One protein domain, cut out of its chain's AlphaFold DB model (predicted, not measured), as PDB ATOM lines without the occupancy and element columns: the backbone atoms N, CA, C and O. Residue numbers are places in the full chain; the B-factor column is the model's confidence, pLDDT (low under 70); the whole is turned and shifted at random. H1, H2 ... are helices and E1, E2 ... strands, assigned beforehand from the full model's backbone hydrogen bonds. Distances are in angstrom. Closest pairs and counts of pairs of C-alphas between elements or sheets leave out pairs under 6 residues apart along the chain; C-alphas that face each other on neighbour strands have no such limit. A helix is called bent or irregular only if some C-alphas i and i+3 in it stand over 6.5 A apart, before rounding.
ATOM      1  N   ILE A 200       6.474   6.347 -53.569       95.19
ATOM      2  CA  ILE A 200       7.363   6.561 -54.712       95.19
ATOM      3  C   ILE A 200       6.621   7.213 -55.873       95.19
ATOM      4  O   ILE A 200       7.098   8.208 -56.400       95.19
ATOM      5  N   TYR A 201       5.473   6.675 -56.288       96.31
ATOM      6  CA  TYR A 201       4.853   7.026 -57.570       96.31
ATOM      7  C   TYR A 201       3.757   8.093 -57.481       96.31
ATOM      8  O   TYR A 201       3.331   8.597 -58.524       96.31
ATOM      9  N   ARG A 202       3.304   8.494 -56.280       95.69
ATOM     10  CA  ARG A 202       2.310   9.575 -56.128       95.69
ATOM     11  C   ARG A 202       2.664  10.854 -56.902       95.69
ATOM     12  O   ARG A 202       1.760  11.338 -57.581       95.69
ATOM     13  N   PRO A 203       3.908  11.374 -56.893       96.69
ATOM     14  CA  PRO A 203       4.232  12.629 -57.578       96.69
ATOM     15  C   PRO A 203       3.947  12.637 -59.090       96.69
ATOM     16  O   PRO A 203       3.664  13.694 -59.649       96.69
ATOM     17  N   LEU A 204       3.936  11.472 -59.755       96.00
ATOM     18  CA  LEU A 204       3.594  11.368 -61.183       96.00
ATOM     19  C   LEU A 204       2.119  11.678 -61.480       96.00
ATOM     20  O   LEU A 204       1.773  11.992 -62.615       96.00
ATOM     21  N   ARG A 205       1.237  11.592 -60.474       95.75
ATOM     22  CA  ARG A 205      -0.182  11.972 -60.598       95.75
ATOM     23  C   ARG A 205      -0.406  13.479 -60.468       95.75
ATOM     24  O   ARG A 205      -1.518  13.941 -60.710       95.75
ATOM     25  N   HIS A 206       0.634  14.236 -60.125       94.75
ATOM     26  CA  HIS A 206       0.596  15.687 -59.966       94.75
ATOM     27  C   HIS A 206       1.668  16.365 -60.834       94.75
ATOM     28  O   HIS A 206       2.470  17.122 -60.307       94.75
ATOM     29  N   PRO A 207       1.727  16.137 -62.160       94.50
ATOM     30  CA  PRO A 207       2.830  16.631 -62.999       94.50
ATOM     31  C   PRO A 207       2.987  18.164 -63.012       94.50
ATOM     32  O   PRO A 207       4.057  18.657 -63.370       94.50
ATOM     33  N   ASP A 208       1.943  18.896 -62.614       95.56
ATOM     34  CA  ASP A 208       1.911  20.360 -62.488       95.56
ATOM     35  C   ASP A 208       1.834  20.837 -61.023       95.56
ATOM     36  O   ASP A 208       1.589  22.011 -60.751       95.56
ATOM     37  N   GLY A 209       2.019  19.923 -60.065       95.88
ATOM     38  CA  GLY A 209       2.144  20.249 -58.648       95.88
ATOM     39  C   GLY A 209       3.440  21.012 -58.340       95.88
ATOM     40  O   GLY A 209       4.329  21.103 -59.194       95.88
ATOM     41  N   PRO A 210       3.594  21.551 -57.117       96.25
ATOM     42  CA  PRO A 210       4.794  22.280 -56.730       96.25
ATOM     43  C   PRO A 210       6.065  21.446 -56.963       96.25
ATOM     44  O   PRO A 210       6.115  20.282 -56.544       96.25
ATOM     45  N   PRO A 211       7.096  22.015 -57.611       95.44
ATOM     46  CA  PRO A 211       8.307  21.282 -57.927       95.44
ATOM     47  C   PRO A 211       9.153  21.059 -56.671       95.44
ATOM     48  O   PRO A 211       9.262  21.924 -55.794       95.44
ATOM     49  N   GLN A 212       9.812  19.904 -56.629       95.44
ATOM     50  CA  GLN A 212      10.628  19.449 -55.507       95.44
ATOM     51  C   GLN A 212      11.589  20.510 -54.927       95.44
ATOM     52  O   GLN A 212      11.581  20.668 -53.702       95.44
ATOM     53  N   PRO A 213      12.359  21.288 -55.723       96.31
ATOM     54  CA  PRO A 213      13.322  22.236 -55.164       96.31
ATOM     55  C   PRO A 213      12.676  23.334 -54.316       96.31
ATOM     56  O   PRO A 213      13.254  23.766 -53.323       96.31
ATOM     57  N   GLN A 214      11.462  23.773 -54.666       95.81
ATOM     58  CA  GLN A 214      10.753  24.815 -53.916       95.81
ATOM     59  C   GLN A 214      10.267  24.292 -52.563       95.81
ATOM     60  O   GLN A 214      10.387  24.978 -51.545       95.81
ATOM     61  N   VAL A 215       9.747  23.063 -52.541       96.31
ATOM     62  CA  VAL A 215       9.265  22.431 -51.307       96.31
ATOM     63  C   VAL A 215      10.433  22.062 -50.393       96.31
ATOM     64  O   VAL A 215      10.369  22.344 -49.195       96.31
ATOM     65  N   GLU A 216      11.526  21.520 -50.943       96.62
ATOM     66  CA  GLU A 216      12.758  21.253 -50.188       96.62
ATOM     67  C   GLU A 216      13.341  22.545 -49.605       96.62
ATOM     68  O   GLU A 216      13.660  22.590 -48.418       96.62
ATOM     69  N   TYR A 217      13.435  23.613 -50.404       96.00
ATOM     70  CA  TYR A 217      13.947  24.904 -49.944       96.00
ATOM     71  C   TYR A 217      13.114  25.460 -48.785       96.00
ATOM     72  O   TYR A 217      13.664  25.847 -47.752       96.00
ATOM     73  N   LYS A 218      11.779  25.439 -48.911       96.00
ATOM     74  CA  LYS A 218      10.866  25.846 -47.835       96.00
ATOM     75  C   LYS A 218      11.095  25.010 -46.574       96.00
ATOM     76  O   LYS A 218      11.207  25.575 -45.489       96.00
ATOM     77  N   LEU A 219      11.189  23.686 -46.710       96.56
ATOM     78  CA  LEU A 219      11.427  22.769 -45.594       96.56
ATOM     79  C   LEU A 219      12.745  23.084 -44.876       96.56
ATOM     80  O   LEU A 219      12.754  23.268 -43.659       96.56
ATOM     81  N   ARG A 220      13.844  23.199 -45.629       95.56
ATOM     82  CA  ARG A 220      15.185  23.497 -45.098       95.56
ATOM     83  C   ARG A 220      15.251  24.870 -44.445       95.56
ATOM     84  O   ARG A 220      15.890  25.015 -43.407       95.56
ATOM     85  N   ARG A 221      14.515  25.855 -44.964       96.12
ATOM     86  CA  ARG A 221      14.381  27.161 -44.313       96.12
ATOM     87  C   ARG A 221      13.769  27.043 -42.915       96.12
ATOM     88  O   ARG A 221      14.324  27.596 -41.976       96.12
ATOM     89  N   PHE A 222      12.695  26.269 -42.741       96.44
ATOM     90  CA  PHE A 222      12.126  26.037 -41.406       96.44
ATOM     91  C   PHE A 222      13.091  25.298 -40.470       96.44
ATOM     92  O   PHE A 222      13.129  25.596 -39.275       96.44
ATOM     93  N   VAL A 223      13.890  24.367 -40.998       96.56
ATOM     94  CA  VAL A 223      14.964  23.714 -40.234       96.56
ATOM     95  C   VAL A 223      15.983  24.752 -39.746       96.56
ATOM     96  O   VAL A 223      16.247  24.829 -38.545       96.56
ATOM     97  N   ASN A 224      16.494  25.600 -40.636       94.12
ATOM     98  CA  ASN A 224      17.495  26.614 -40.300       94.12
ATOM     99  C   ASN A 224      16.955  27.707 -39.360       94.12
ATOM    100  O   ASN A 224      17.639  28.102 -38.422       94.12
ATOM    101  N   ASP A 225      15.717  28.162 -39.559       95.12
ATOM    102  CA  ASP A 225      15.146  29.271 -38.787       95.12
ATOM    103  C   ASP A 225      14.720  28.843 -37.367       95.12
ATOM    104  O   ASP A 225      14.827  29.618 -36.406       95.12
ATOM    105  N   TYR A 226      14.228  27.603 -37.213       96.56
ATOM    106  CA  TYR A 226      13.536  27.171 -35.991       96.56
ATOM    107  C   TYR A 226      14.128  25.948 -35.286       96.56
ATOM    108  O   TYR A 226      13.864  25.760 -34.095       96.56
ATOM    109  N   VAL A 227      14.905  25.115 -35.981       97.00
ATOM    110  CA  VAL A 227      15.517  23.909 -35.396       97.00
ATOM    111  C   VAL A 227      16.995  24.138 -35.093       97.00
ATOM    112  O   VAL A 227      17.492  23.620 -34.090       97.00
ATOM    113  N   ALA A 228      17.689  24.936 -35.909       95.38
ATOM    114  CA  ALA A 228      19.098  25.239 -35.700       95.38
ATOM    115  C   ALA A 228      19.356  25.927 -34.338       95.38
ATOM    116  O   ALA A 228      18.557  26.745 -33.866       95.38
ATOM    117  N   PRO A 229      20.474  25.593 -33.674       94.69
ATOM    118  CA  PRO A 229      20.881  26.211 -32.420       94.69
ATOM    119  C   PRO A 229      21.280  27.692 -32.618       94.69
ATOM    120  O   PRO A 229      21.868  28.031 -33.644       94.69
ATOM    121  N   PRO A 230      21.031  28.588 -31.641       95.19
ATOM    122  CA  PRO A 230      20.389  28.324 -30.357       95.19
ATOM    123  C   PRO A 230      18.876  28.077 -30.483       95.19
ATOM    124  O   PRO A 230      18.116  28.872 -31.050       95.19
ATOM    125  N   LYS A 231      18.455  26.965 -29.880       96.50
ATOM    126  CA  LYS A 231      17.093  26.435 -29.881       96.50
ATOM    127  C   LYS A 231      16.282  27.057 -28.745       96.50
ATOM    128  O   LYS A 231      16.841  27.435 -27.718       96.50
ATOM    129  N   THR A 232      14.963  27.111 -28.899       97.06
ATOM    130  CA  THR A 232      14.028  27.420 -27.805       97.06
ATOM    131  C   THR A 232      12.760  26.594 -27.947       97.06
ATOM    132  O   THR A 232      12.400  26.215 -29.065       97.06
ATOM    133  N   ALA A 233      12.032  26.359 -26.853       96.88
ATOM    134  CA  ALA A 233      10.750  25.657 -26.897       96.88
ATOM    135  C   ALA A 233       9.766  26.308 -27.885       96.88
ATOM    136  O   ALA A 233       9.081  25.606 -28.626       96.88
ATOM    137  N   ALA A 234       9.735  27.644 -27.950       95.75
ATOM    138  CA  ALA A 234       8.871  28.386 -28.869       95.75
ATOM    139  C   ALA A 234       9.241  28.149 -30.342       95.75
ATOM    140  O   ALA A 234       8.357  27.862 -31.149       95.75
ATOM    141  N   LYS A 235      10.536  28.219 -30.693       97.00
ATOM    142  CA  LYS A 235      11.004  27.940 -32.060       97.00
ATOM    143  C   LYS A 235      10.721  26.488 -32.454       97.00
ATOM    144  O   LYS A 235      10.082  26.243 -33.473       97.00
ATOM    145  N   LEU A 236      11.086  25.535 -31.597       97.94
ATOM    146  CA  LEU A 236      10.864  24.107 -31.835       97.94
ATOM    147  C   LEU A 236       9.372  23.771 -31.975       97.94
ATOM    148  O   LEU A 236       8.994  22.978 -32.830       97.94
ATOM    149  N   SER A 237       8.503  24.430 -31.209       97.38
ATOM    150  CA  SER A 237       7.052  24.245 -31.320       97.38
ATOM    151  C   SER A 237       6.471  24.779 -32.633       97.38
ATOM    152  O   SER A 237       5.475  24.245 -33.124       97.38
ATOM    153  N   ILE A 238       7.061  25.832 -33.212       96.75
ATOM    154  CA  ILE A 238       6.712  26.307 -34.561       96.75
ATOM    155  C   ILE A 238       7.184  25.294 -35.606       96.75
ATOM    156  O   ILE A 238       6.412  24.960 -36.506       96.75
ATOM    157  N   ALA A 239       8.406  24.772 -35.462       97.19
ATOM    158  CA  ALA A 239       8.945  23.740 -36.342       97.19
ATOM    159  C   ALA A 239       8.056  22.486 -36.362       97.19
ATOM    160  O   ALA A 239       7.623  22.082 -37.436       97.19
ATOM    161  N   VAL A 240       7.694  21.930 -35.197       97.38
ATOM    162  CA  VAL A 240       6.832  20.732 -35.103       97.38
ATOM    163  C   VAL A 240       5.493  20.940 -35.818       97.38
ATOM    164  O   VAL A 240       5.169  20.175 -36.722       97.38
ATOM    165  N   ARG A 241       4.760  22.020 -35.501       96.06
ATOM    166  CA  ARG A 241       3.481  22.338 -36.171       96.06
ATOM    167  C   ARG A 241       3.640  22.511 -37.677       96.06
ATOM    168  O   ARG A 241       2.759  22.156 -38.456       96.06
ATOM    169  N   THR A 242       4.759  23.099 -38.092       96.31
ATOM    170  CA  THR A 242       5.042  23.318 -39.507       96.31
ATOM    171  C   THR A 242       5.305  22.001 -40.219       96.31
ATOM    172  O   THR A 242       4.714  21.769 -41.266       96.31
ATOM    173  N   PHE A 243       6.127  21.119 -39.655       96.88
ATOM    174  CA  PHE A 243       6.425  19.818 -40.252       96.88
ATOM    175  C   PHE A 243       5.197  18.901 -40.281       96.88
ATOM    176  O   PHE A 243       4.977  18.230 -41.288       96.88
ATOM    177  N   GLU A 244       4.339  18.951 -39.256       94.06
ATOM    178  CA  GLU A 244       3.016  18.313 -39.279       94.06
ATOM    179  C   GLU A 244       2.166  18.820 -40.451       94.06
ATOM    180  O   GLU A 244       1.678  18.013 -41.240       94.06
ATOM    181  N   ARG A 245       2.043  20.144 -40.632       94.69
ATOM    182  CA  ARG A 245       1.318  20.732 -41.774       94.69
ATOM    183  C   ARG A 245       1.936  20.327 -43.115       94.69
ATOM    184  O   ARG A 245       1.214  20.000 -44.056       94.69
ATOM    185  N   MET A 246       3.267  20.330 -43.205       95.75
ATOM    186  CA  MET A 246       3.996  19.992 -44.428       95.75
ATOM    187  C   MET A 246       3.798  18.537 -44.861       95.75
ATOM    188  O   MET A 246       4.016  18.253 -46.035       95.75
ATOM    189  N   ARG A 247       3.316  17.641 -43.980       91.50
ATOM    190  CA  ARG A 247       2.852  16.291 -44.358       91.50
ATOM    191  C   ARG A 247       1.927  16.342 -45.572       91.50
ATOM    192  O   ARG A 247       2.165  15.625 -46.533       91.50
ATOM    193  N   HIS A 248       0.937  17.230 -45.531       91.75
ATOM    194  CA  HIS A 248      -0.061  17.387 -46.588       91.75
ATOM    195  C   HIS A 248       0.454  18.215 -47.767       91.75
ATOM    196  O   HIS A 248       0.117  17.943 -48.912       91.75
ATOM    197  N   GLU A 249       1.316  19.207 -47.527       92.38
ATOM    198  CA  GLU A 249       1.912  19.994 -48.618       92.38
ATOM    199  C   GLU A 249       2.789  19.117 -49.535       92.38
ATOM    200  O   GLU A 249       2.742  19.244 -50.757       92.38
ATOM    201  N   ILE A 250       3.541  18.180 -48.946       95.62
ATOM    202  CA  ILE A 250       4.376  17.194 -49.653       95.62
ATOM    203  C   ILE A 250       3.522  16.224 -50.486       95.62
ATOM    204  O   ILE A 250       3.994  15.701 -51.501       95.62
ATOM    205  N   GLU A 251       2.263  15.983 -50.104       93.56
ATOM    206  CA  GLU A 251       1.357  15.119 -50.867       93.56
ATOM    207  C   GLU A 251       1.065  15.675 -52.265       93.56
ATOM    208  O   GLU A 251       1.004  14.896 -53.214       93.56
ATOM    209  N   GLY A 252       1.002  17.003 -52.405       94.56
ATOM    210  CA  GLY A 252       0.729  17.687 -53.670       94.56
ATOM    211  C   GLY A 252       1.934  17.907 -54.591       94.56
ATOM    212  O   GLY A 252       1.747  18.460 -55.672       94.56
ATOM    213  N   MET A 253       3.156  17.524 -54.192       96.25
ATOM    214  CA  MET A 253       4.351  17.698 -55.033       96.25
ATOM    215  C   MET A 253       4.249  16.954 -56.362       96.25
ATOM    216  O   MET A 253       3.747  15.830 -56.421       96.25
ATOM    217  N   GLY A 254       4.816  17.565 -57.402       96.50
ATOM    218  CA  GLY A 254       4.857  17.011 -58.748       96.50
ATOM    219  C   GLY A 254       6.209  16.457 -59.174       96.50
ATOM    220  O   GLY A 254       7.255  16.952 -58.752       96.50
ATOM    221  N   ALA A 255       6.176  15.450 -60.047       96.88
ATOM    222  CA  ALA A 255       7.338  14.966 -60.787       96.88
ATOM    223  C   ALA A 255       6.943  14.548 -62.211       96.88
ATOM    224  O   ALA A 255       5.861  14.005 -62.436       96.88
ATOM    225  N   ARG A 256       7.845  14.763 -63.172       96.25
ATOM    226  CA  ARG A 256       7.660  14.448 -64.598       96.25
ATOM    227  C   ARG A 256       8.623  13.384 -65.117       96.25
ATOM    228  O   ARG A 256       8.411  12.841 -66.198       96.25
ATOM    229  N   ASN A 257       9.688  13.083 -64.378       95.25
ATOM    230  CA  ASN A 257      10.701  12.105 -64.773       95.25
ATOM    231  C   ASN A 257      11.258  11.336 -63.554       95.25
ATOM    232  O   ASN A 257      11.041  11.751 -62.413       95.25
ATOM    233  N   PRO A 258      11.984  10.218 -63.767       95.31
ATOM    234  CA  PRO A 258      12.515   9.407 -62.669       95.31
ATOM    235  C   PRO A 258      13.476  10.144 -61.722       95.31
ATOM    236  O   PRO A 258      13.538   9.807 -60.542       95.31
ATOM    237  N   HIS A 259      14.209  11.154 -62.207       95.88
ATOM    238  CA  HIS A 259      15.104  11.944 -61.361       95.88
ATOM    239  C   HIS A 259      14.309  12.819 -60.385       95.88
ATOM    240  O   HIS A 259      14.553  12.785 -59.182       95.88
ATOM    241  N   GLU A 260      13.300  13.535 -60.882       95.94
ATOM    242  CA  GLU A 260      12.376  14.304 -60.041       95.94
ATOM    243  C   GLU A 260      11.621  13.408 -59.057       95.94
ATOM    244  O   GLU A 260      11.413  13.803 -57.913       95.94
ATOM    245  N   LEU A 261      11.270  12.184 -59.466       95.81
ATOM    246  CA  LEU A 261      10.610  11.207 -58.603       95.81
ATOM    247  C   LEU A 261      11.475  10.847 -57.389       95.81
ATOM    248  O   LEU A 261      11.016  10.933 -56.252       95.81
ATOM    249  N   MET A 262      12.744  10.498 -57.628       96.19
ATOM    250  CA  MET A 262      13.718  10.215 -56.571       96.19
ATOM    251  C   MET A 262      13.852  11.409 -55.616       96.19
ATOM    252  O   MET A 262      13.704  11.251 -54.404       96.19
ATOM    253  N   ARG A 263      14.050  12.615 -56.162       97.31
ATOM    254  CA  ARG A 263      14.193  13.848 -55.374       97.31
ATOM    255  C   ARG A 263      12.935  14.156 -54.552       97.31
ATOM    256  O   ARG A 263      13.037  14.613 -53.416       97.31
ATOM    257  N   ALA A 264      11.741  13.928 -55.100       96.25
ATOM    258  CA  ALA A 264      10.475  14.180 -54.406       96.25
ATOM    259  C   ALA A 264      10.296  13.245 -53.198       96.25
ATOM    260  O   ALA A 264       9.836  13.673 -52.136       96.25
ATOM    261  N   VAL A 265      10.713  11.984 -53.329       95.25
ATOM    262  CA  VAL A 265      10.724  11.025 -52.216       95.25
ATOM    263  C   VAL A 265      11.722  11.450 -51.134       95.25
ATOM    264  O   VAL A 265      11.381  11.414 -49.951       95.25
ATOM    265  N   GLU A 266      12.911  11.937 -51.510       96.56
ATOM    266  CA  GLU A 266      13.911  12.444 -50.555       96.56
ATOM    267  C   GLU A 266      13.359  13.567 -49.663       96.56
ATOM    268  O   GLU A 266      13.640  13.582 -48.466       96.56
ATOM    269  N   VAL A 267      12.503  14.456 -50.186       97.38
ATOM    270  CA  VAL A 267      11.855  15.511 -49.376       97.38
ATOM    271  C   VAL A 267      10.990  14.927 -48.257       97.38
ATOM    272  O   VAL A 267      10.962  15.479 -47.156       97.38
ATOM    273  N   SER A 268      10.331  13.789 -48.496       95.06
ATOM    274  CA  SER A 268       9.558  13.098 -47.454       95.06
ATOM    275  C   SER A 268      10.476  12.624 -46.320       95.06
ATOM    276  O   SER A 268      10.164  12.829 -45.149       95.06
ATOM    277  N   PHE A 269      11.651  12.081 -46.659       95.44
ATOM    278  CA  PHE A 269      12.644  11.642 -45.674       95.44
ATOM    279  C   PHE A 269      13.287  12.809 -44.921       95.44
ATOM    280  O   PHE A 269      13.457  12.724 -43.706       95.44
ATOM    281  N   ILE A 270      13.608  13.910 -45.610       96.31
ATOM    282  CA  ILE A 270      14.132  15.128 -44.975       96.31
ATOM    283  C   ILE A 270      13.116  15.654 -43.962       96.31
ATOM    284  O   ILE A 270      13.504  16.035 -42.857       96.31
ATOM    285  N   ARG A 271      11.818  15.636 -44.294       97.31
ATOM    286  CA  ARG A 271      10.769  16.084 -43.372       97.31
ATOM    287  C   ARG A 271      10.719  15.205 -42.135       97.31
ATOM    288  O   ARG A 271      10.713  15.746 -41.034       97.31
ATOM    289  N   ASP A 272      10.705  13.884 -42.296       96.19
ATOM    290  CA  ASP A 272      10.671  12.964 -41.155       96.19
ATOM    291  C   ASP A 272      11.893  13.161 -40.244       96.19
ATOM    292  O   ASP A 272      11.748  13.246 -39.024       96.19
ATOM    293  N   CYS A 273      13.087  13.323 -40.823       96.56
ATOM    294  CA  CYS A 273      14.296  13.664 -40.073       96.56
ATOM    295  C   CYS A 273      14.171  15.008 -39.342       96.56
ATOM    296  O   CYS A 273      14.532  15.098 -38.170       96.56
ATOM    297  N   ALA A 274      13.631  16.037 -40.000       97.25
ATOM    298  CA  ALA A 274      13.423  17.356 -39.410       97.25
ATOM    299  C   ALA A 274      12.410  17.328 -38.253       97.25
ATOM    300  O   ALA A 274      12.627  17.967 -37.222       97.25
ATOM    301  N   GLU A 275      11.327  16.559 -38.387       97.62
ATOM    302  CA  GLU A 275      10.335  16.371 -37.330       97.62
ATOM    303  C   GLU A 275      10.922  15.615 -36.138       97.62
ATOM    304  O   GLU A 275      10.795  16.090 -35.008       97.62
ATOM    305  N   MET A 276      11.614  14.493 -36.375       97.94
ATOM    306  CA  MET A 276      12.321  13.761 -35.320       97.94
ATOM    307  C   MET A 276      13.314  14.677 -34.593       97.94
ATOM    308  O   MET A 276      13.286  14.767 -33.369       97.94
ATOM    309  N   ALA A 277      14.128  15.436 -35.330       97.62
ATOM    310  CA  ALA A 277      15.084  16.392 -34.773       97.62
ATOM    311  C   ALA A 277      14.416  17.473 -33.910       97.62
ATOM    312  O   ALA A 277      14.900  17.775 -32.813       97.62
ATOM    313  N   ALA A 278      13.305  18.050 -34.375       98.12
ATOM    314  CA  ALA A 278      12.580  19.090 -33.653       98.12
ATOM    315  C   ALA A 278      11.919  18.554 -32.377       98.12
ATOM    316  O   ALA A 278      12.054  19.172 -31.318       98.12
ATOM    317  N   ARG A 279      11.254  17.395 -32.453       98.44
ATOM    318  CA  ARG A 279      10.584  16.775 -31.303       98.44
ATOM    319  C   ARG A 279      11.584  16.268 -30.269       98.44
ATOM    320  O   ARG A 279      11.441  16.621 -29.104       98.44
ATOM    321  N   SER A 280      12.648  15.564 -30.673       98.12
ATOM    322  CA  SER A 280      13.733  15.178 -29.755       98.12
ATOM    323  C   SER A 280      14.354  16.398 -29.089       98.12
ATOM    324  O   SER A 280      14.590  16.401 -27.881       98.12
ATOM    325  N   SER A 281      14.567  17.474 -29.858       98.00
ATOM    326  CA  SER A 281      15.125  18.709 -29.310       98.00
ATOM    327  C   SER A 281      14.191  19.413 -28.330       98.00
ATOM    328  O   SER A 281      14.669  20.122 -27.445       98.00
ATOM    329  N   LEU A 282      12.874  19.262 -28.496       98.06
ATOM    330  CA  LEU A 282      11.875  19.800 -27.579       98.06
ATOM    331  C   LEU A 282      11.813  18.968 -26.296       98.06
ATOM    332  O   LEU A 282      11.770  19.555 -25.214       98.06
ATOM    333  N   THR A 283      11.853  17.639 -26.437       98.12
ATOM    334  CA  THR A 283      11.855  16.667 -25.338       98.12
ATOM    335  C   THR A 283      13.074  16.830 -24.443       98.12
ATOM    336  O   THR A 283      12.912  16.831 -23.228       98.12
ATOM    337  N   ARG A 284      14.274  17.039 -25.003       97.50
ATOM    338  CA  ARG A 284      15.475  17.322 -24.206       97.50
ATOM    339  C   ARG A 284      15.445  18.743 -23.638       97.50
ATOM    340  O   ARG A 284      15.672  19.722 -24.345       97.50
ATOM    341  N   THR A 285      15.156  18.859 -22.344       96.50
ATOM    342  CA  THR A 285      15.015  20.137 -21.624       96.50
ATOM    343  C   THR A 285      16.284  20.513 -20.853       96.50
ATOM    344  O   THR A 285      16.242  20.781 -19.656       96.50
ATOM    345  N   GLU A 286      17.420  20.534 -21.546       96.56
ATOM    346  CA  GLU A 286      18.719  21.006 -21.044       96.56
ATOM    347  C   GLU A 286      19.560  21.567 -22.204       96.56
ATOM    348  O   GLU A 286      19.159  21.477 -23.364       96.56
ATOM    349  N   SER A 287      20.753  22.089 -21.914       96.62
ATOM    350  CA  SER A 287      21.792  22.314 -22.928       96.62
ATOM    351  C   SER A 287      22.977  21.384 -22.704       96.62
ATOM    352  O   SER A 287      23.489  21.276 -21.590       96.62
ATOM    353  N   ARG A 288      23.447  20.734 -23.771       92.88
ATOM    354  CA  ARG A 288      24.579  19.799 -23.729       92.88
ATOM    355  C   ARG A 288      25.338  19.814 -25.056       92.88
ATOM    356  O   ARG A 288      24.772  20.124 -26.096       92.88
ATOM    357  N   TRP A 289      26.624  19.464 -25.017       92.19
ATOM    358  CA  TRP A 289      27.487  19.358 -26.203       92.19
ATOM    359  C   TRP A 289      27.642  20.678 -26.977       92.19
ATOM    360  O   TRP A 289      27.754  20.669 -28.197       92.19
ATOM    361  N   GLY A 290      27.641  21.822 -26.285       93.00
ATOM    362  CA  GLY A 290      27.781  23.138 -26.914       93.00
ATOM    363  C   GLY A 290      26.718  23.380 -27.991       93.00
ATOM    364  O   GLY A 290      25.528  23.180 -27.756       93.00
ATOM    365  N   LEU A 291      27.137  23.801 -29.184       93.50
ATOM    366  CA  LEU A 291      26.249  24.198 -30.268       93.50
ATOM    367  C   LEU A 291      25.403  23.027 -30.773       93.50
ATOM    368  O   LEU A 291      24.270  23.250 -31.180       93.50
ATOM    369  N   TYR A 292      25.886  21.787 -30.674       93.88
ATOM    370  CA  TYR A 292      25.165  20.598 -31.148       93.88
ATOM    371  C   TYR A 292      23.790  20.435 -30.486       93.88
ATOM    372  O   TYR A 292      22.830  20.007 -31.135       93.88
ATOM    373  N   HIS A 293      23.665  20.846 -29.217       95.94
ATOM    374  CA  HIS A 293      22.385  20.961 -28.527       95.94
ATOM    375  C   HIS A 293      22.373  22.136 -27.527       95.94
ATOM    376  O   HIS A 293      22.350  21.961 -26.307       95.94
ATOM    377  N   LYS A 294      22.340  23.366 -28.058       96.69
ATOM    378  CA  LYS A 294      22.200  24.600 -27.263       96.69
ATOM    379  C   LYS A 294      20.744  25.067 -27.195       96.69
ATOM    380  O   LYS A 294      20.202  25.524 -28.203       96.69
ATOM    381  N   ARG A 295      20.128  25.020 -26.010       97.06
ATOM    382  CA  ARG A 295      18.803  25.580 -25.688       97.06
ATOM    383  C   ARG A 295      18.973  26.925 -24.975       97.06
ATOM    384  O   ARG A 295      19.356  26.971 -23.813       97.06
ATOM    385  N   ALA A 296      18.677  28.041 -25.642       96.25
ATOM    386  CA  ALA A 296      18.811  29.371 -25.030       96.25
ATOM    387  C   ALA A 296      17.806  29.622 -23.892       96.25
ATOM    388  O   ALA A 296      18.068  30.430 -23.008       96.25
ATOM    389  N   ASP A 297      16.668  28.929 -23.907       95.50
ATOM    390  CA  ASP A 297      15.664  28.938 -22.839       95.50
ATOM    391  C   ASP A 297      16.006  28.000 -21.668       95.50
ATOM    392  O   ASP A 297      15.450  28.166 -20.588       95.50
ATOM    393  N   MET A 298      16.919  27.044 -21.870       96.19
ATOM    394  CA  MET A 298      17.394  26.080 -20.867       96.19
ATOM    395  C   MET A 298      18.925  25.935 -20.975       96.19
ATOM    396  O   MET A 298      19.417  24.907 -21.446       96.19
ATOM    397  N   PRO A 299      19.710  26.964 -20.602       95.00
ATOM    398  CA  PRO A 299      21.135  27.040 -20.940       95.00
ATOM    399  C   PRO A 299      22.037  26.102 -20.125       95.00
ATOM    400  O   PRO A 299      23.219  25.972 -20.439       95.00
ATOM    401  N   VAL A 300      21.512  25.465 -19.076       95.62
ATOM    402  CA  VAL A 300      22.295  24.676 -18.116       95.62
ATOM    403  C   VAL A 300      22.236  23.183 -18.454       95.62
ATOM    404  O   VAL A 300      21.192  22.667 -18.857       95.62
ATOM    405  N   ARG A 301      23.366  22.493 -18.266       93.38
ATOM    406  CA  ARG A 301      23.472  21.029 -18.311       93.38
ATOM    407  C   ARG A 301      22.862  20.419 -17.048       93.38
ATOM    408  O   ARG A 301      23.198  20.852 -15.949       93.38
ATOM    409  N   ASN A 302      22.017  19.400 -17.183       90.56
ATOM    410  CA  ASN A 302      21.338  18.751 -16.060       90.56
ATOM    411  C   ASN A 302      21.619  17.241 -16.049       90.56
ATOM    412  O   ASN A 302      20.834  16.438 -16.550       90.56
ATOM    413  N   ASP A 303      22.747  16.847 -15.457       85.50
ATOM    414  CA  ASP A 303      23.156  15.437 -15.374       85.50
ATOM    415  C   ASP A 303      22.199  14.584 -14.513       85.50
ATOM    416  O   ASP A 303      22.060  13.389 -14.766       85.50
ATOM    417  N   GLY A 304      21.481  15.190 -13.558       83.31
ATOM    418  CA  GLY A 304      20.543  14.481 -12.681       83.31
ATOM    419  C   GLY A 304      19.302  13.952 -13.407       83.31
ATOM    420  O   GLY A 304      18.866  12.833 -13.148       83.31
ATOM    421  N   GLU A 305      18.743  14.720 -14.346       87.00
ATOM    422  CA  GLU A 305      17.569  14.293 -15.124       87.00
ATOM    423  C   GLU A 305      17.919  13.681 -16.487       87.00
ATOM    424  O   GLU A 305      17.123  12.905 -17.035       87.00
ATOM    425  N   TRP A 306      19.085  14.034 -17.040       90.06
ATOM    426  CA  TRP A 306      19.474  13.743 -18.423       90.06
ATOM    427  C   TRP A 306      20.779  12.945 -18.566       90.06
ATOM    428  O   TRP A 306      21.358  12.916 -19.655       90.06
ATOM    429  N   GLY A 307      21.207  12.223 -17.524       86.06
ATOM    430  CA  GLY A 307      22.279  11.209 -17.564       86.06
ATOM    431  C   GLY A 307      21.962   9.954 -18.403       86.06
ATOM    432  O   GLY A 307      22.363   8.848 -18.053       86.06
ATOM    433  N   TYR A 308      21.205  10.118 -19.491       91.56
ATOM    434  CA  TYR A 308      20.661   9.079 -20.361       91.56
ATOM    435  C   TYR A 308      20.784   9.515 -21.831       91.56
ATOM    436  O   TYR A 308      20.753  10.711 -22.158       91.56
ATOM    437  N   HIS A 309      20.838   8.539 -22.731       94.25
ATOM    438  CA  HIS A 309      20.529   8.742 -24.140       94.25
ATOM    439  C   HIS A 309      19.024   8.969 -24.303       94.25
ATOM    440  O   HIS A 309      18.210   8.267 -23.696       94.25
ATOM    441  N   LEU A 310      18.653   9.963 -25.112       97.19
ATOM    442  CA  LEU A 310      17.273  10.134 -25.543       97.19
ATOM    443  C   LEU A 310      17.091   9.353 -26.841       97.19
ATOM    444  O   LEU A 310      17.586   9.751 -27.899       97.19
ATOM    445  N   ASN A 311      16.383   8.239 -26.735       97.88
ATOM    446  CA  ASN A 311      16.005   7.425 -27.872       97.88
ATOM    447  C   ASN A 311      14.596   7.798 -28.338       97.88
ATOM    448  O   ASN A 311      13.760   8.246 -27.552       97.88
ATOM    449  N   LEU A 312      14.318   7.571 -29.615       98.25
ATOM    450  CA  LEU A 312      12.985   7.619 -30.196       98.25
ATOM    451  C   LEU A 312      12.744   6.392 -31.070       98.25
ATOM    452  O   LEU A 312      13.674   5.858 -31.671       98.25
ATOM    453  N   ARG A 313      11.487   5.973 -31.195       98.00
ATOM    454  CA  ARG A 313      11.053   4.956 -32.166       98.00
ATOM    455  C   ARG A 313       9.615   5.202 -32.597       98.00
ATOM    456  O   ARG A 313       8.897   5.977 -31.967       98.00
ATOM    457  N   LYS A 314       9.186   4.531 -33.663       97.50
ATOM    458  CA  LYS A 314       7.777   4.516 -34.058       97.50
ATOM    459  C   LYS A 314       7.017   3.506 -33.193       97.50
ATOM    460  O   LYS A 314       7.416   2.345 -33.116       97.50
ATOM    461  N   GLY A 315       5.969   3.965 -32.518       94.56
ATOM    462  CA  GLY A 315       5.065   3.150 -31.716       94.56
ATOM    463  C   GLY A 315       4.127   2.287 -32.570       94.56
ATOM    464  O   GLY A 315       4.039   2.477 -33.788       94.56
ATOM    465  N   PRO A 316       3.415   1.331 -31.949       90.19
ATOM    466  CA  PRO A 316       2.463   0.458 -32.643       90.19
ATOM    467  C   PRO A 316       1.245   1.209 -33.208       90.19
ATOM    468  O   PRO A 316       0.645   0.758 -34.178       90.19
ATOM    469  N   ASP A 317       0.903   2.359 -32.630       92.12
ATOM    470  CA  ASP A 317      -0.113   3.308 -33.108       92.12
ATOM    471  C   ASP A 317       0.396   4.228 -34.234       92.12
ATOM    472  O   ASP A 317      -0.377   4.953 -34.854       92.12
ATOM    473  N   GLY A 318       1.694   4.165 -34.536       90.62
ATOM    474  CA  GLY A 318       2.360   4.983 -35.536       90.62
ATOM    475  C   GLY A 318       2.924   6.303 -35.012       90.62
ATOM    476  O   GLY A 318       3.593   6.989 -35.791       90.62
ATOM    477  N   GLU A 319       2.720   6.618 -33.732       93.56
ATOM    478  CA  GLU A 319       3.210   7.836 -33.090       93.56
ATOM    479  C   GLU A 319       4.692   7.734 -32.702       93.56
ATOM    480  O   GLU A 319       5.301   6.661 -32.672       93.56
ATOM    481  N   MET A 320       5.318   8.879 -32.428       97.00
ATOM    482  CA  MET A 320       6.708   8.929 -31.980       97.00
ATOM    483  C   MET A 320       6.791   8.739 -30.465       97.00
ATOM    484  O   MET A 320       6.333   9.587 -29.704       97.00
ATOM    485  N   LEU A 321       7.422   7.647 -30.033       97.75
ATOM    486  CA  LEU A 321       7.686   7.362 -28.623       97.75
ATOM    487  C   LEU A 321       9.116   7.760 -28.271       97.75
ATOM    488  O   LEU A 321      10.033   7.446 -29.032       97.75
ATOM    489  N   PHE A 322       9.306   8.388 -27.110       98.25
ATOM    490  CA  PHE A 322      10.622   8.730 -26.571       98.25
ATOM    491  C   PHE A 322      10.982   7.848 -25.379       98.25
ATOM    492  O   PHE A 322      10.137   7.514 -24.551       98.25
ATOM    493  N   LEU A 323      12.261   7.502 -25.279       97.56
ATOM    494  CA  LEU A 323      12.808   6.590 -24.283       97.56
ATOM    495  C   LEU A 323      14.067   7.210 -23.666       97.56
ATOM    496  O   LEU A 323      14.960   7.653 -24.384       97.56
ATOM    497  N   LYS A 324      14.174   7.202 -22.338       95.62
ATOM    498  CA  LYS A 324      15.435   7.403 -21.624       95.62
ATOM    499  C   LYS A 324      16.151   6.063 -21.556       95.62
ATOM    500  O   LYS A 324      15.723   5.168 -20.827       95.62
ATOM    501  N   ARG A 325      17.232   5.927 -22.321       94.06
ATOM    502  CA  ARG A 325      18.103   4.753 -22.291       94.06
ATOM    503  C   ARG A 325      19.366   5.084 -21.484       94.06
ATOM    504  O   ARG A 325      20.073   6.020 -21.852       94.06
ATOM    505  N   PRO A 326      19.639   4.380 -20.376       90.69
ATOM    506  CA  PRO A 326      20.814   4.629 -19.541       90.69
ATOM    507  C   PRO A 326      22.107   4.592 -20.344       90.69
ATOM    508  O   PRO A 326      22.246   3.794 -21.273       90.69
ATOM    509  N   VAL A 327      23.054   5.454 -19.977       86.75
ATOM    510  CA  VAL A 327      24.436   5.311 -20.445       86.75
ATOM    511  C   VAL A 327      24.965   3.975 -19.915       86.75
ATOM    512  O   VAL A 327      24.691   3.614 -18.769       86.75
ATOM    513  N   ALA A 328      25.676   3.221 -20.751       83.94
ATOM    514  CA  ALA A 328      26.271   1.954 -20.341       83.94
ATOM    515  C   ALA A 328      27.501   2.189 -19.438       83.94
ATOM    516  O   ALA A 328      28.179   3.208 -19.594       83.94
ATOM    517  N   PRO A 329      27.836   1.257 -18.528       82.31
ATOM    518  CA  PRO A 329      29.089   1.306 -17.782       82.31
ATOM    519  C   PRO A 329      30.306   1.426 -18.691       82.31
ATOM    520  O   PRO A 329      30.454   0.685 -19.663       82.31
ATOM    521  N   TYR A 330      31.189   2.360 -18.350       83.00
ATOM    522  CA  TYR A 330      32.447   2.535 -19.055       83.00
ATOM    523  C   TYR A 330      33.333   1.301 -18.854       83.00
ATOM    524  O   TYR A 330      33.544   0.846 -17.730       83.00
ATOM    525  N   ASP A 344      20.463   2.859 -11.861       85.06
ATOM    526  CA  ASP A 344      19.317   2.281 -12.561       85.06
ATOM    527  C   ASP A 344      19.618   2.158 -14.061       85.06
ATOM    528  O   ASP A 344      19.831   3.152 -14.755       85.06
ATOM    529  N   GLN A 345      19.616   0.919 -14.553       87.50
ATOM    530  CA  GLN A 345      19.840   0.570 -15.957       87.50
ATOM    531  C   GLN A 345      18.527   0.245 -16.701       87.50
ATOM    532  O   GLN A 345      18.540  -0.309 -17.804       87.50
ATOM    533  N   THR A 346      17.378   0.611 -16.131       90.56
ATOM    534  CA  THR A 346      16.061   0.437 -16.752       90.56
ATOM    535  C   THR A 346      15.810   1.490 -17.836       90.56
ATOM    536  O   THR A 346      16.155   2.662 -17.688       90.56
ATOM    537  N   VAL A 347      15.183   1.076 -18.941       93.62
ATOM    538  CA  VAL A 347      14.721   1.991 -19.995       93.62
ATOM    539  C   VAL A 347      13.333   2.506 -19.636       93.62
ATOM    540  O   VAL A 347      12.419   1.713 -19.417       93.62
ATOM    541  N   HIS A 348      13.165   3.828 -19.623       93.38
ATOM    542  CA  HIS A 348      11.910   4.483 -19.240       93.38
ATOM    543  C   HIS A 348      11.324   5.275 -20.405       93.38
ATOM    544  O   HIS A 348      12.051   5.998 -21.081       93.38
ATOM    545  N   GLU A 349      10.015   5.197 -20.628       95.50
ATOM    546  CA  GLU A 349       9.340   6.095 -21.571       95.50
ATOM    547  C   GLU A 349       9.284   7.525 -21.019       95.50
ATOM    548  O   GLU A 349       9.096   7.745 -19.822       95.50
ATOM    549  N   VAL A 350       9.449   8.516 -21.896       95.50
ATOM    550  CA  VAL A 350       9.358   9.937 -21.548       95.50
ATOM    551  C   VAL A 350       8.398  10.644 -22.494       95.50
ATOM    552  O   VAL A 350       8.345  10.357 -23.685       95.50
ATOM    553  N   GLN A 351       7.616  11.573 -21.955       95.38
ATOM    554  CA  GLN A 351       6.650  12.332 -22.737       95.38
ATOM    555  C   GLN A 351       7.274  13.616 -23.280       95.38
ATOM    556  O   GLN A 351       8.005  14.317 -22.577       95.38
TER     557      GLN A 351
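AT A GLANCE: This is residues 200 to 330 and 344 to 351 of the 668 residues of an uncharacterized protein of Mycobacterium stomatepiae (UniProt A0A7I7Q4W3). Three helices, H2, H3 and H4, stand side by side in an up-and-down bundle, their centres making a triangle; near the end of the long H4 a small sheet of three strands packs on it, and near the beginning of H4 the short H1 packs on it at a steep angle. The whole is longest along the bundle, and the long link from H4 folds back through the short H5 into the sheet. The printed part has 139 residues, with five named helices and then three named strands along the chain, H1 H2 H3 H4 H5 E1 E2 E3; the sheet's order is E1 E2 E3, antiparallel throughout, and the class is mostly helix. It is only just loose, close to compact, with a radius of gyration of the C-alphas of 17.7 A, and its outline is elongated, 54 by 32 by 25 A.

IN THESE COORDINATES: Find C-alpha 200 at (7.363, 6.561, -54.712); here H1 begins and runs to residue 205, and it is irregular, with C-alphas 200 and 203 at 7.4 A. From Gln 212 follow H2 to Val 227, 21.2 A from first to last C-alpha. H3 takes residues 233 to 251 over 27.8 A; it has a kink of 33 degrees near residue 245 and is neither bent nor irregular, but only just: C-alphas 245 and 248 are 6.0 A apart. H4, the longest helix, begins with C-alpha 258 at (12.515, 9.407, -62.669) and reaches residue 283 after 38.0 A. H5 is residues 303 to 306, 5.1 A long. Then come E1, residues 308 to 314, 19.4 A, and E2, residues 320 to 326, 19.3 A. E3, residues 348 to 350, is 6.4 A long and ends with C-alpha 350 at (9.358, 9.937, -21.548).

HOW THE PARTS SIT: Begin with H4, the hub, which touches H1, H2 and H3. H1 touches residues 261 to 265 of H4 alone, closest at the C-alphas of Ile 200 and Val 265, 6.1 A, at a steep tilt of 64 degrees. H2 touches H4, closest at the C-alphas of Gln 212 and Ala 264, 5.4 A, at a shallow tilt of 13 degrees, the same way. H3 forms helical hairpins with both: the C-alphas of Tyr 226 and Lys 235 are the closest of H2 and H3, 4.7 A, at a shallow tilt of 14 degrees, and those of Leu 236 and Ala 278 the closest of H3 and H4, 5.6 A, at 26 degrees. Every O i to N i+4 pair is within hydrogen-bond range in H2, against 21 of 22 in H4, 12 of 15 in H3 and 0 of 2 in H1, where 2 of 3 O i to N i+3 pairs are; H5 is too short for an O i to N i+4 pair. H4 is on one face of the sheet, two layers, at a height over the sheet of 11.6 A; it lies over E1, slantwise to the strands at 43 degrees to E1 on the local plane. Its closest C-alphas to E1 are those of Ser 280 and Leu 310, 7.5 A. In the hairpin of E1 and E2 look at N 311 and O 323, 2.8 A. Between E2 and E3, N 324 and O 348 are 2.7 A apart. H5 is only just not on the sheet, with 4 pairs of C-alphas within 10 A.

THE WHOLE: The two C-alphas farthest apart are those of Asp 208 and Tyr 330, 56.0 A. Residues 331 to 343 are not printed, and C-alphas 330 and 344 are 14.7 A apart across this cut, in the link from E2 to E3. Of the links printed whole, that from H4 to H5, residues 284 to 302, is long. The mean pLDDT of the printed part is 94.9, that of H5 is 86, and no printed residue is under 70.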